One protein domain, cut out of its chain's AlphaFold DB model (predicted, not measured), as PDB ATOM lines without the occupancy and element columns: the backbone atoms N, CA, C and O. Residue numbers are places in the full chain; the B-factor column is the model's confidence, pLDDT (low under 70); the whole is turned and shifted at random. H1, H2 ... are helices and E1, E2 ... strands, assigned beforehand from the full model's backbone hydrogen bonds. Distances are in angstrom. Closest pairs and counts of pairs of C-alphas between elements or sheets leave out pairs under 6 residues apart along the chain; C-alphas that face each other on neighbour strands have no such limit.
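This is residues 9 to 97 of the 301 residues of an uncharacterized protein of Chitinophagaceae bacterium (UniProt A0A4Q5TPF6). H2 runs through the middle, and the other parts gather round it: H4 crosses it, H3 packs on its last residues, E1 of a two-stranded ribbon packs on another side, and H5 lies near it on the side away from H4. The loop between H2 and H3 reaches far from the ribbon and makes one end of the longest axis. The printed part has 89 residues, with five named helices and two named strands in the order E1 H1 H2 H3 H4 E2 H5; the sheet E1 - E2 is antiparallel, and the class is mostly helix. It is compact, with a radius of gyration of the C-alphas of 12.7 A and spans of 41 by 28 by 20 A.

Start at E1, residues 9 to 12, the antiparallel neighbour of E2, residues 85 to 89, at 154 degrees. Look there for N 9 and O 88 at 2.9 A and N 86 and O 11 at 2.8 A, both within hydrogen-bond range. Next comes H1, residues 13 to 16; H2, residues 23 to 38, is the hub and touches H1 with its residues 26 to 30 alone, the closest C-alphas being those of Leu 16 and Cys 26 at 5.7 A. The closest C-alphas of E1 and H2 are those of Phe 11 and Ile 30, 6.2 A apart. H3, residues 48 to 59, touches residues 35 to 38 of H2, closest at the C-alphas of Val 35 and Ala 55, 5.5 A, at a steep tilt of 67 degrees, only just short of about perpendicular, opposite ways. H4, residues 66 to 79, touches residues 29 to 36 of H2 at 88 degrees, about perpendicular, with the C-alphas of Tyr 33 and Ala 73 closest at 4.9 A. H5, residues 90 to 96, is close to H2 but not clearly touching, with the C-alphas of Leu 27 and Leu 93 closest at 7.3 A. In H2, H3 and H4 every O i to N i+4 pair is within hydrogen-bond range, in H5 2 of 3, and H1 is too short for such a pair.

Find C-alpha 9 at (125.609, 129.368, 84.409), where E1 begins its 10.4 A. H1 covers 5.7 A. From C-alpha 23 at (118.577, 134.403, 97.618), H2 runs 22.8 A. H3 measures 16.7 A, H4 19.8 A and E2 13.8 A. H5 runs 10.4 A to C-alpha 96 at (123.432, 139.869, 93.944).

The C-alphas farthest apart are those of Leu 20 and Gln 45, 41.3 A. The printed part has no cut and no long link. Mean pLDDT of the printed part is 87.6; residues 41 to 46 are under 70.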
ATOM      1  N   LEU A   9     125.910 130.603  83.688       93.62
ATOM      2  CA  LEU A   9     125.609 129.368  84.409       93.62
ATOM      3  C   LEU A   9     124.217 128.872  84.021       93.62
ATOM      4  O   LEU A   9     123.260 129.652  84.004       93.62
ATOM      5  N   LYS A  10     124.092 127.568  83.752       94.19
ATOM      6  CA  LYS A  10     122.820 126.919  83.397       94.19
ATOM      7  C   LYS A  10     122.401 125.969  84.508       94.19
ATOM      8  O   LYS A  10     123.212 125.199  85.015       94.19
ATOM      9  N   PHE A  11     121.140 126.039  84.914       95.62
ATOM     10  CA  PHE A  11     120.648 125.313  86.085       95.62
ATOM     11  C   PHE A  11     119.149 124.996  85.968       95.62
ATOM     12  O   PHE A  11     118.436 125.705  85.253       95.62
ATOM     13  N   PRO A  12     118.636 123.965  86.661       96.25
ATOM     14  CA  PRO A  12     117.212 123.659  86.675       96.25
ATOM     15  C   PRO A  12     116.462 124.664  87.560       96.25
ATOM     16  O   PRO A  12     116.900 124.955  88.673       96.25
ATOM     17  N   ILE A  13     115.298 125.162  87.122       95.88
ATOM     18  CA  ILE A  13     114.541 126.202  87.851       95.88
ATOM     19  C   ILE A  13     114.201 125.812  89.294       95.88
ATOM     20  O   ILE A  13     113.998 126.689  90.126       95.88
ATOM     21  N   ALA A  14     114.145 124.516  89.614       96.06
ATOM     22  CA  ALA A  14     113.858 124.033  90.960       96.06
ATOM     23  C   ALA A  14     114.845 124.535  92.035       96.06
ATOM     24  O   ALA A  14     114.458 124.584  93.200       96.06
ATOM     25  N   LEU A  15     116.053 124.982  91.665       96.50
ATOM     26  CA  LEU A  15     116.999 125.606  92.603       96.50
ATOM     27  C   LEU A  15     116.542 126.993  93.101       96.50
ATOM     28  O   LEU A  15     117.020 127.468  94.122       96.50
ATOM     29  N   LEU A  16     115.565 127.629  92.441       95.88
ATOM     30  CA  LEU A  16     114.980 128.912  92.867       95.88
ATOM     31  C   LEU A  16     113.950 128.771  94.006       95.88
ATOM     32  O   LEU A  16     113.324 129.757  94.409       95.88
ATOM     33  N   ARG A  17     113.714 127.562  94.524       93.44
ATOM     34  CA  ARG A  17     112.745 127.314  95.602       93.44
ATOM     35  C   ARG A  17     113.225 127.936  96.914       93.44
ATOM     36  O   ARG A  17     114.177 127.464  97.512       93.44
ATOM     37  N   GLY A  18     112.513 128.961  97.382       91.50
ATOM     38  CA  GLY A  18     112.855 129.698  98.607       91.50
ATOM     39  C   GLY A  18     113.606 131.013  98.372       91.50
ATOM     40  O   GLY A  18     113.683 131.819  99.295       91.50
ATOM     41  N   SER A  19     114.036 131.288  97.138       92.94
ATOM     42  CA  SER A  19     114.836 132.462  96.738       92.94
ATOM     43  C   SER A  19     114.278 133.839  97.135       92.94
ATOM     44  O   SER A  19     115.044 134.767  97.369       92.94
ATOM     45  N   LEU A  20     112.952 133.986  97.263       90.88
ATOM     46  CA  LEU A  20     112.300 135.209  97.773       90.88
ATOM     47  C   LEU A  20     112.470 135.427  99.292       90.88
ATOM     48  O   LEU A  20     112.061 136.468  99.801       90.88
ATOM     49  N   ARG A  21     113.013 134.445 100.023       91.31
ATOM     50  CA  ARG A  21     113.327 134.513 101.463       91.31
ATOM     51  C   ARG A  21     114.833 134.486 101.705       91.31
ATOM     52  O   ARG A  21     115.323 135.253 102.523       91.31
ATOM     53  N   ASP A  22     115.540 133.622 100.983       92.44
ATOM     54  CA  ASP A  22     116.997 133.529 100.986       92.44
ATOM     55  C   ASP A  22     117.490 133.341  99.549       92.44
ATOM     56  O   ASP A  22     117.392 132.258  98.971       92.44
ATOM     57  N   ILE A  23     117.994 134.426  98.959       94.31
ATOM     58  CA  ILE A  23     118.577 134.403  97.618       94.31
ATOM     59  C   ILE A  23     119.995 133.824  97.621       94.31
ATOM     60  O   ILE A  23     120.396 133.249  96.614       94.31
ATOM     61  N   ASN A  24     120.749 133.931  98.721       92.75
ATOM     62  CA  ASN A  24     122.153 133.519  98.746       92.75
ATOM     63  C   ASN A  24     122.267 131.995  98.705       92.75
ATOM     64  O   ASN A  24     122.945 131.491  97.818       92.75
ATOM     65  N   SER A  25     121.492 131.269  99.517       92.69
ATOM     66  CA  SER A  25     121.438 129.796  99.461       92.69
ATOM     67  C   SER A  25     121.011 129.268  98.077       92.69
ATOM     68  O   SER A  25     121.573 128.298  97.572       92.69
ATOM     69  N   CYS A  26     120.092 129.957  97.386       94.06
ATOM     70  CA  CYS A  26     119.740 129.624  95.999       94.06
ATOM     71  C   CYS A  26     120.866 129.930  94.989       94.06
ATOM     72  O   CYS A  26     121.002 129.207  94.002       94.06
ATOM     73  N   LEU A  27     121.663 130.987  95.192       94.56
ATOM     74  CA  LEU A  27     122.821 131.288  94.341       94.56
ATOM     75  C   LEU A  27     123.986 130.321  94.608       94.56
ATOM     76  O   LEU A  27     124.604 129.870  93.645       94.56
ATOM     77  N   ASP A  28     124.226 129.943  95.866       93.06
ATOM     78  CA  ASP A  28     125.138 128.863  96.264       93.06
ATOM     79  C   ASP A  28     124.758 127.545  95.582       93.06
ATOM     80  O   ASP A  28     125.607 126.877  94.999       93.06
ATOM     81  N   ASP A  29     123.471 127.191  95.555       94.50
ATOM     82  CA  ASP A  29     123.023 125.962  94.894       94.50
ATOM     83  C   ASP A  29     123.197 125.997  93.372       94.50
ATOM     84  O   ASP A  29     123.605 124.999  92.771       94.50
ATOM     85  N   ILE A  30     122.986 127.153  92.737       95.38
ATOM     86  CA  ILE A  30     123.298 127.361  91.313       95.38
ATOM     87  C   ILE A  30     124.809 127.236  91.056       95.38
ATOM     88  O   ILE A  30     125.209 126.617  90.062       95.38
ATOM     89  N   ILE A  31     125.642 127.784  91.950       93.88
ATOM     90  CA  ILE A  31     127.103 127.659  91.924       93.88
ATOM     91  C   ILE A  31     127.505 126.188  92.040       93.88
ATOM     92  O   ILE A  31     128.114 125.662  91.109       93.88
ATOM     93  N   PHE A  32     127.149 125.501  93.129       93.50
ATOM     94  CA  PHE A  32     127.589 124.132  93.406       93.50
ATOM     95  C   PHE A  32     127.118 123.158  92.323       93.50
ATOM     96  O   PHE A  32     127.896 122.308  91.886       93.50
ATOM     97  N   TYR A  33     125.897 123.333  91.804       94.50
ATOM     98  CA  TYR A  33     125.397 122.582  90.652       94.50
ATOM     99  C   TYR A  33     126.295 122.751  89.412       94.50
ATOM    100  O   TYR A  33     126.647 121.767  88.760       94.50
ATOM    101  N   ASN A  34     126.714 123.980  89.092       93.31
ATOM    102  CA  ASN A  34     127.583 124.238  87.940       93.31
ATOM    103  C   ASN A  34     129.034 123.782  88.183       93.31
ATOM    104  O   ASN A  34     129.643 123.230  87.268       93.31
ATOM    105  N   VAL A  35     129.564 123.911  89.407       92.12
ATOM    106  CA  VAL A  35     130.857 123.315  89.788       92.12
ATOM    107  C   VAL A  35     130.817 121.799  89.576       92.12
ATOM    108  O   VAL A  35     131.698 121.262  88.914       92.12
ATOM    109  N   TYR A  36     129.767 121.111  90.034       91.62
ATOM    110  CA  TYR A  36     129.598 119.666  89.840       91.62
ATOM    111  C   TYR A  36     129.547 119.258  88.356       91.62
ATOM    112  O   TYR A  36     130.139 118.250  87.970       91.62
ATOM    113  N   LEU A  37     128.905 120.053  87.487       90.25
ATOM    114  CA  LEU A  37     128.924 119.803  86.039       90.25
ATOM    115  C   LEU A  37     130.334 119.916  85.426       90.25
ATOM    116  O   LEU A  37     130.651 119.149  84.515       90.25
ATOM    117  N   LEU A  38     131.174 120.827  85.927       88.88
ATOM    118  CA  LEU A  38     132.568 121.028  85.494       88.88
ATOM    119  C   LEU A  38     133.559 120.037  86.133       88.88
ATOM    120  O   LEU A  38     134.623 119.775  85.562       88.88
ATOM    121  N   ALA A  39     133.209 119.503  87.306       87.12
ATOM    122  CA  ALA A  39     133.985 118.561  88.110       87.12
ATOM    123  C   ALA A  39     133.849 117.096  87.665       87.12
ATOM    124  O   ALA A  39     134.530 116.229  88.210       87.12
ATOM    125  N   ARG A  40     132.968 116.806  86.696       76.00
ATOM    126  CA  ARG A  40     132.781 115.456  86.140       76.00
ATOM    127  C   ARG A  40     134.132 114.828  85.765       76.00
ATOM    128  O   ARG A  40     134.974 115.528  85.195       76.00
ATOM    129  N   PRO A  41     134.335 113.527  86.049       63.62
ATOM    130  CA  PRO A  41     135.656 112.912  86.049       63.62
ATOM    131  C   PRO A  41     136.365 113.064  84.703       63.62
ATOM    132  O   PRO A  41     135.980 112.478  83.688       63.62
ATOM    133  N   ARG A  42     137.443 113.850  84.723       59.16
ATOM    134  CA  ARG A  42     138.480 113.839  83.690       59.16
ATOM    135  C   ARG A  42     139.265 112.538  83.867       59.16
ATOM    136  O   ARG A  42     139.454 112.095  84.995       59.16
ATOM    137  N   GLN A  43     139.711 111.915  82.778       48.16
ATOM    138  CA  GLN A  43     140.441 110.641  82.841       48.16
ATOM    139  C   GLN A  43     141.732 110.800  83.669       48.16
ATOM    140  O   GLN A  43     142.685 111.429  83.215       48.16
ATOM    141  N   GLY A  44     141.750 110.265  84.893       53.69
ATOM    142  CA  GLY A  44     142.853 110.426  85.843       53.69
ATOM    143  C   GLY A  44     142.485 109.994  87.267       53.69
ATOM    144  O   GLY A  44     141.327 109.715  87.561       53.69
ATOM    145  N   GLN A  45     143.481 109.932  88.152       55.72
ATOM    146  CA  GLN A  45     143.372 109.362  89.509       55.72
ATOM    147  C   GLN A  45     142.890 110.358  90.591       55.72
ATOM    148  O   GLN A  45     142.969 110.053  91.778       55.72
ATOM    149  N   ALA A  46     142.441 111.559  90.212       62.56
ATOM    150  CA  ALA A  46     142.014 112.594  91.157       62.56
ATOM    151  C   ALA A  46     140.644 112.270  91.774       62.56
ATOM    152  O   ALA A  46     139.733 111.836  91.067       62.56
ATOM    153  N   THR A  47     140.478 112.522  93.074       74.81
ATOM    154  CA  THR A  47     139.204 112.273  93.767       74.81
ATOM    155  C   THR A  47     138.135 113.291  93.369       74.81
ATOM    156  O   THR A  47     138.441 114.428  93.003       74.81
ATOM    157  N   ASP A  48     136.859 112.916  93.485       75.75
ATOM    158  CA  ASP A  48     135.719 113.791  93.172       75.75
ATOM    159  C   ASP A  48     135.810 115.170  93.856       75.75
ATOM    160  O   ASP A  48     135.595 116.196  93.213       75.75
ATOM    161  N   ALA A  49     136.225 115.217  95.127       76.31
ATOM    162  CA  ALA A  49     136.418 116.460  95.878       76.31
ATOM    163  C   ALA A  49     137.581 117.322  95.350       76.31
ATOM    164  O   ALA A  49     137.491 118.553  95.352       76.31
ATOM    165  N   GLN A  50     138.663 116.706  94.862       81.94
ATOM    166  CA  GLN A  50     139.769 117.421  94.215       81.94
ATOM    167  C   GLN A  50     139.319 118.004  92.868       81.94
ATOM    168  O   GLN A  50     139.562 119.181  92.595       81.94
ATOM    169  N   ASN A  51     138.586 117.219  92.070       84.50
ATOM    170  CA  ASN A  51     137.990 117.679  90.813       84.50
ATOM    171  C   ASN A  51     136.983 118.824  91.045       84.50
ATOM    172  O   ASN A  51     136.980 119.797  90.293       84.50
ATOM    173  N   PHE A  52     136.177 118.750  92.111       87.25
ATOM    174  CA  PHE A  52     135.242 119.806  92.521       87.25
ATOM    175  C   PHE A  52     135.965 121.077  92.981       87.25
ATOM    176  O   PHE A  52     135.585 122.176  92.584       87.25
ATOM    177  N   THR A  53     137.053 120.946  93.743       86.44
ATOM    178  CA  THR A  53     137.863 122.089  94.201       86.44
ATOM    179  C   THR A  53     138.527 122.819  93.026       86.44
ATOM    180  O   THR A  53     138.454 124.045  92.939       86.44
ATOM    181  N   GLU A  54     139.111 122.088  92.072       86.12
ATOM    182  CA  GLU A  54     139.690 122.682  90.857       86.12
ATOM    183  C   GLU A  54     138.610 123.298  89.947       86.12
ATOM    184  O   GLU A  54     138.805 124.378  89.389       86.12
ATOM    185  N   ALA A  55     137.434 122.673  89.833       87.81
ATOM    186  CA  ALA A  55     136.299 123.246  89.108       87.81
ATOM    187  C   ALA A  55     135.769 124.542  89.756       87.81
ATOM    188  O   ALA A  55     135.437 125.490  89.042       87.81
ATOM    189  N   ALA A  56     135.740 124.625  91.090       87.88
ATOM    190  CA  ALA A  56     135.365 125.838  91.816       87.88
ATOM    191  C   ALA A  56     136.393 126.962  91.591       87.88
ATOM    192  O   ALA A  56     136.017 128.105  91.307       87.88
ATOM    193  N   ARG A  57     137.690 126.621  91.582       86.69
ATOM    194  CA  ARG A  57     138.781 127.549  91.246       86.69
ATOM    195  C   ARG A  57     138.630 128.143  89.840       86.69
ATOM    196  O   ARG A  57     138.869 129.336  89.670       86.69
ATOM    197  N   LEU A  58     138.176 127.361  88.853       83.38
ATOM    198  CA  LEU A  58     137.906 127.845  87.486       83.38
ATOM    199  C   LEU A  58     136.725 128.834  87.398       83.38
ATOM    200  O   LEU A  58     136.720 129.682  86.509       83.38
ATOM    201  N   LEU A  59     135.755 128.775  88.319       80.19
ATOM    202  CA  LEU A  59     134.693 129.789  88.444       80.19
ATOM    203  C   LEU A  59     135.097 130.988  89.331       80.19
ATOM    204  O   LEU A  59     134.377 131.990  89.384       80.19
ATOM    205  N   GLY A  60     136.256 130.912  89.994       79.00
ATOM    206  CA  GLY A  60     136.751 131.921  90.934       79.00
ATOM    207  C   GLY A  60     136.049 131.872  92.292       79.00
ATOM    208  O   GLY A  60     135.741 132.924  92.848       79.00
ATOM    209  N   ILE A  61     135.738 130.669  92.787       78.25
ATOM    210  CA  ILE A  61     134.934 130.440  93.995       78.25
ATOM    211  C   ILE A  61     135.664 129.471  94.933       78.25
ATOM    212  O   ILE A  61     136.187 128.446  94.500       78.25
ATOM    213  N   SER A  62     135.672 129.783  96.228       72.88
ATOM    214  CA  SER A  62     136.210 128.946  97.305       72.88
ATOM    215  C   SER A  62     135.076 128.406  98.179       72.88
ATOM    216  O   SER A  62     134.315 129.200  98.728       72.88
ATOM    217  N   SER A  63     134.981 127.082  98.350       72.00
ATOM    218  CA  SER A  63     134.131 126.484  99.393       72.00
ATOM    219  C   SER A  63     134.949 126.224 100.655       72.00
ATOM    220  O   SER A  63     136.065 125.713 100.564       72.00
ATOM    221  N   ASN A  64     134.367 126.507 101.822       77.56
ATOM    222  CA  ASN A  64     134.940 126.126 103.118       77.56
ATOM    223  C   ASN A  64     134.840 124.608 103.369       77.56
ATOM    224  O   ASN A  64     135.639 124.059 104.119       77.56
ATOM    225  N   ASP A  65     133.883 123.937 102.719       86.75
ATOM    226  CA  ASP A  65     133.751 122.478 102.690       86.75
ATOM    227  C   ASP A  65     133.463 122.021 101.244       86.75
ATOM    228  O   ASP A  65     132.324 122.105 100.764       86.75
ATOM    229  N   PRO A  66     134.489 121.581 100.494       85.81
ATOM    230  CA  PRO A  66     134.307 121.042  99.148       85.81
ATOM    231  C   PRO A  66     133.554 119.704  99.111       85.81
ATOM    232  O   PRO A  66     132.935 119.397  98.094       85.81
ATOM    233  N   GLN A  67     133.579 118.910 100.188       87.25
ATOM    234  CA  GLN A  67     132.968 117.579 100.229       87.25
ATOM    235  C   GLN A  67     131.452 117.677 100.433       87.25
ATOM    236  O   GLN A  67     130.694 117.060  99.683       87.25
ATOM    237  N   ALA A  68     130.991 118.488 101.389       89.75
ATOM    238  CA  ALA A  68     129.564 118.748 101.577       89.75
ATOM    239  C   ALA A  68     128.953 119.455 100.355       89.75
ATOM    240  O   ALA A  68     127.856 119.096  99.921       89.75
ATOM    241  N   ALA A  69     129.679 120.401  99.748       90.62
ATOM    242  CA  ALA A  69     129.252 121.064  98.516       90.62
ATOM    243  C   ALA A  69     129.153 120.088  97.324       90.62
ATOM    244  O   ALA A  69     128.175 120.145  96.574       90.62
ATOM    245  N   TYR A  70     130.106 119.154  97.179       89.94
ATOM    246  CA  TYR A  70     130.045 118.096  96.164       89.94
ATOM    247  C   TYR A  70     128.821 117.189  96.349       89.94
ATOM    248  O   TYR A  70     128.075 116.973  95.393       89.94
ATOM    249  N   LEU A  71     128.579 116.699  97.571       90.94
ATOM    250  CA  LEU A  71     127.445 115.820  97.876       90.94
ATOM    251  C   LEU A  71     126.100 116.529  97.643       90.94
ATOM    252  O   LEU A  71     125.254 116.004  96.920       90.94
ATOM    253  N   LYS A  72     125.934 117.767  98.137       92.81
ATOM    254  CA  LYS A  72     124.724 118.576  97.894       92.81
ATOM    255  C   LYS A  72     124.472 118.763  96.392       92.81
ATOM    256  O   LYS A  72     123.340 118.639  95.926       92.81
ATOM    257  N   ALA A  73     125.521 119.023  95.610       92.69
ATOM    258  CA  ALA A  73     125.408 119.182  94.164       92.69
ATOM    259  C   ALA A  73     125.106 117.871  93.420       92.69
ATOM    260  O   ALA A  73     124.344 117.888  92.450       92.69
ATOM    261  N   GLN A  74     125.650 116.742  93.884       92.12
ATOM    262  CA  GLN A  74     125.343 115.408  93.369       92.12
ATOM    263  C   GLN A  74     123.856 115.072  93.578       92.12
ATOM    264  O   GLN A  74     123.183 114.691  92.617       92.12
ATOM    265  N   ASP A  75     123.321 115.312  94.780       94.19
ATOM    266  CA  ASP A  75     121.900 115.124  95.096       94.19
ATOM    267  C   ASP A  75     121.004 116.009  94.222       94.19
ATOM    268  O   ASP A  75     120.082 115.510  93.572       94.19
ATOM    269  N   MET A  76     121.311 117.307  94.105       95.25
ATOM    270  CA  MET A  76     120.585 118.219  93.210       95.25
ATOM    271  C   MET A  76     120.645 117.771  91.739       95.25
ATOM    272  O   MET A  76     119.655 117.884  91.009       95.25
ATOM    273  N   PHE A  77     121.781 117.226  91.292       93.38
ATOM    274  CA  PHE A  77     121.943 116.690  89.941       93.38
ATOM    275  C   PHE A  77     121.192 115.371  89.707       93.38
ATOM    276  O   PHE A  77     120.820 115.077  88.568       93.38
ATOM    277  N   VAL A  78     120.920 114.571  90.738       93.06
ATOM    278  CA  VAL A  78     120.021 113.410  90.638       93.06
ATOM    279  C   VAL A  78     118.557 113.859  90.682       93.06
ATOM    280  O   VAL A  78     117.775 113.477  89.810       93.06
ATOM    281  N   GLN A  79     118.197 114.720  91.634       94.44
ATOM    282  CA  GLN A  79     116.820 115.132  91.916       94.44
ATOM    283  C   GLN A  79     116.171 115.936  90.777       94.44
ATOM    284  O   GLN A  79     114.979 115.775  90.512       94.44
ATOM    285  N   TYR A  80     116.928 116.805  90.097       93.81
ATOM    286  CA  TYR A  80     116.358 117.817  89.197       93.81
ATOM    287  C   TYR A  80     116.627 117.599  87.698       93.81
ATOM    288  O   TYR A  80     116.399 118.515  86.909       93.81
ATOM    289  N   ARG A  81     117.032 116.392  87.269       85.25
ATOM    290  CA  ARG A  81     117.362 116.081  85.852       85.25
ATOM    291  C   ARG A  81     116.279 116.441  84.831       85.25
ATOM    292  O   ARG A  81     116.605 116.758  83.694       85.25
ATOM    293  N   THR A  82     115.010 116.366  85.222       88.00
ATOM    294  CA  THR A  82     113.841 116.640  84.367       88.00
ATOM    295  C   THR A  82     113.214 118.016  84.614       88.00
ATOM    296  O   THR A  82     112.204 118.356  83.995       88.00
ATOM    297  N   SER A  83     113.778 118.825  85.518       89.44
ATOM    298  CA  SER A  83     113.297 120.185  85.765       89.44
ATOM    299  C   SER A  83     113.739 121.112  84.620       89.44
ATOM    300  O   SER A  83     114.901 121.054  84.219       89.44
ATOM    301  N   PRO A  84     112.850 121.964  84.068       90.69
ATOM    302  CA  PRO A  84     113.213 122.909  83.010       90.69
ATOM    303  C   PRO A  84     114.360 123.836  83.423       90.69
ATOM    304  O   PRO A  84     114.449 124.231  84.583       90.69
ATOM    305  N   PHE A  85     115.221 124.201  82.477       92.69
ATOM    306  CA  PHE A  85     116.434 124.970  82.759       92.69
ATOM    307  C   PHE A  85     116.243 126.481  82.581       92.69
ATOM    308  O   PHE A  85     115.402 126.941  81.811       92.69
ATOM    309  N   ALA A  86     117.076 127.243  83.285       93.50
ATOM    310  CA  ALA A  86     117.278 128.673  83.108       93.50
ATOM    311  C   ALA A  86     118.779 128.997  83.006       93.50
ATOM    312  O   ALA A  86     119.632 128.144  83.270       93.50
ATOM    313  N   GLY A  87     119.088 130.238  82.621       92.38
ATOM    314  CA  GLY A  87     120.447 130.773  82.556       92.38
ATOM    315  C   GLY A  87     120.577 132.091  83.321       92.38
ATOM    316  O   GLY A  87     119.672 132.931  83.269       92.38
ATOM    317  N   ILE A  88     121.705 132.282  84.005       94.94
ATOM    318  CA  ILE A  88     122.104 133.539  84.658       94.94
ATOM    319  C   ILE A  88     123.547 133.869  84.259       94.94
ATOM    320  O   ILE A  88     124.406 132.985  84.275       94.94
ATOM    321  N   SER A  89     123.837 135.121  83.892       93.12
ATOM    322  CA  SER A  89     125.223 135.517  83.620       93.12
ATOM    323  C   SER A  89     126.034 135.586  84.917       93.12
ATOM    324  O   SER A  89     125.513 135.924  85.982       93.12
ATOM    325  N   MET A  90     127.327 135.274  84.838       90.62
ATOM    326  CA  MET A  90     128.238 135.296  85.988       90.62
ATOM    327  C   MET A  90     128.353 136.704  86.600       90.62
ATOM    328  O   MET A  90     128.469 136.852  87.815       90.62
ATOM    329  N   GLU A  91     128.272 137.743  85.770       91.50
ATOM    330  CA  GLU A  91     128.201 139.144  86.197       91.50
ATOM    331  C   GLU A  91     126.924 139.429  87.003       91.50
ATOM    332  O   GLU A  91     126.988 139.950  88.118       91.50
ATOM    333  N   LEU A  92     125.763 139.022  86.478       93.75
ATOM    334  CA  LEU A  92     124.472 139.214  87.132       93.75
ATOM    335  C   LEU A  92     124.375 138.428  88.446       93.75
ATOM    336  O   LEU A  92     123.835 138.942  89.422       93.75
ATOM    337  N   LEU A  93     124.956 137.228  88.516       93.50
ATOM    338  CA  LEU A  93     125.084 136.484  89.769       93.50
ATOM    339  C   LEU A  93     125.928 137.270  90.785       93.50
ATOM    340  O   LEU A  93     125.473 137.532  91.901       93.50
ATOM    341  N   LYS A  94     127.121 137.731  90.387       90.75
ATOM    342  CA  LYS A  94     128.036 138.515  91.241       90.75
ATOM    343  C   LYS A  94     127.462 139.874  91.663       90.75
ATOM    344  O   LYS A  94     127.879 140.416  92.690       90.75
ATOM    345  N   LYS A  95     126.478 140.424  90.942       93.06
ATOM    346  CA  LYS A  95     125.728 141.621  91.361       93.06
ATOM    347  C   LYS A  95     124.933 141.382  92.653       93.06
ATOM    348  O   LYS A  95     124.939 142.275  93.497       93.06
ATOM    349  N   TYR A  96     124.330 140.203  92.824       94.06
ATOM    350  CA  TYR A  96     123.432 139.869  93.944       94.06
ATOM    351  C   TYR A  96     124.082 139.034  95.060       94.06
ATOM    352  O   TYR A  96     123.685 139.158  96.214       94.06
ATOM    353  N   TYR A  97     125.071 138.203  94.726       91.38
ATOM    354  CA  TYR A  97     125.714 137.272  95.656       91.38
ATOM    355  C   TYR A  97     126.365 137.966  96.869       91.38
ATOM    356  O   TYR A  97     127.089 138.955  96.710       91.38
TER     357      TYR A  97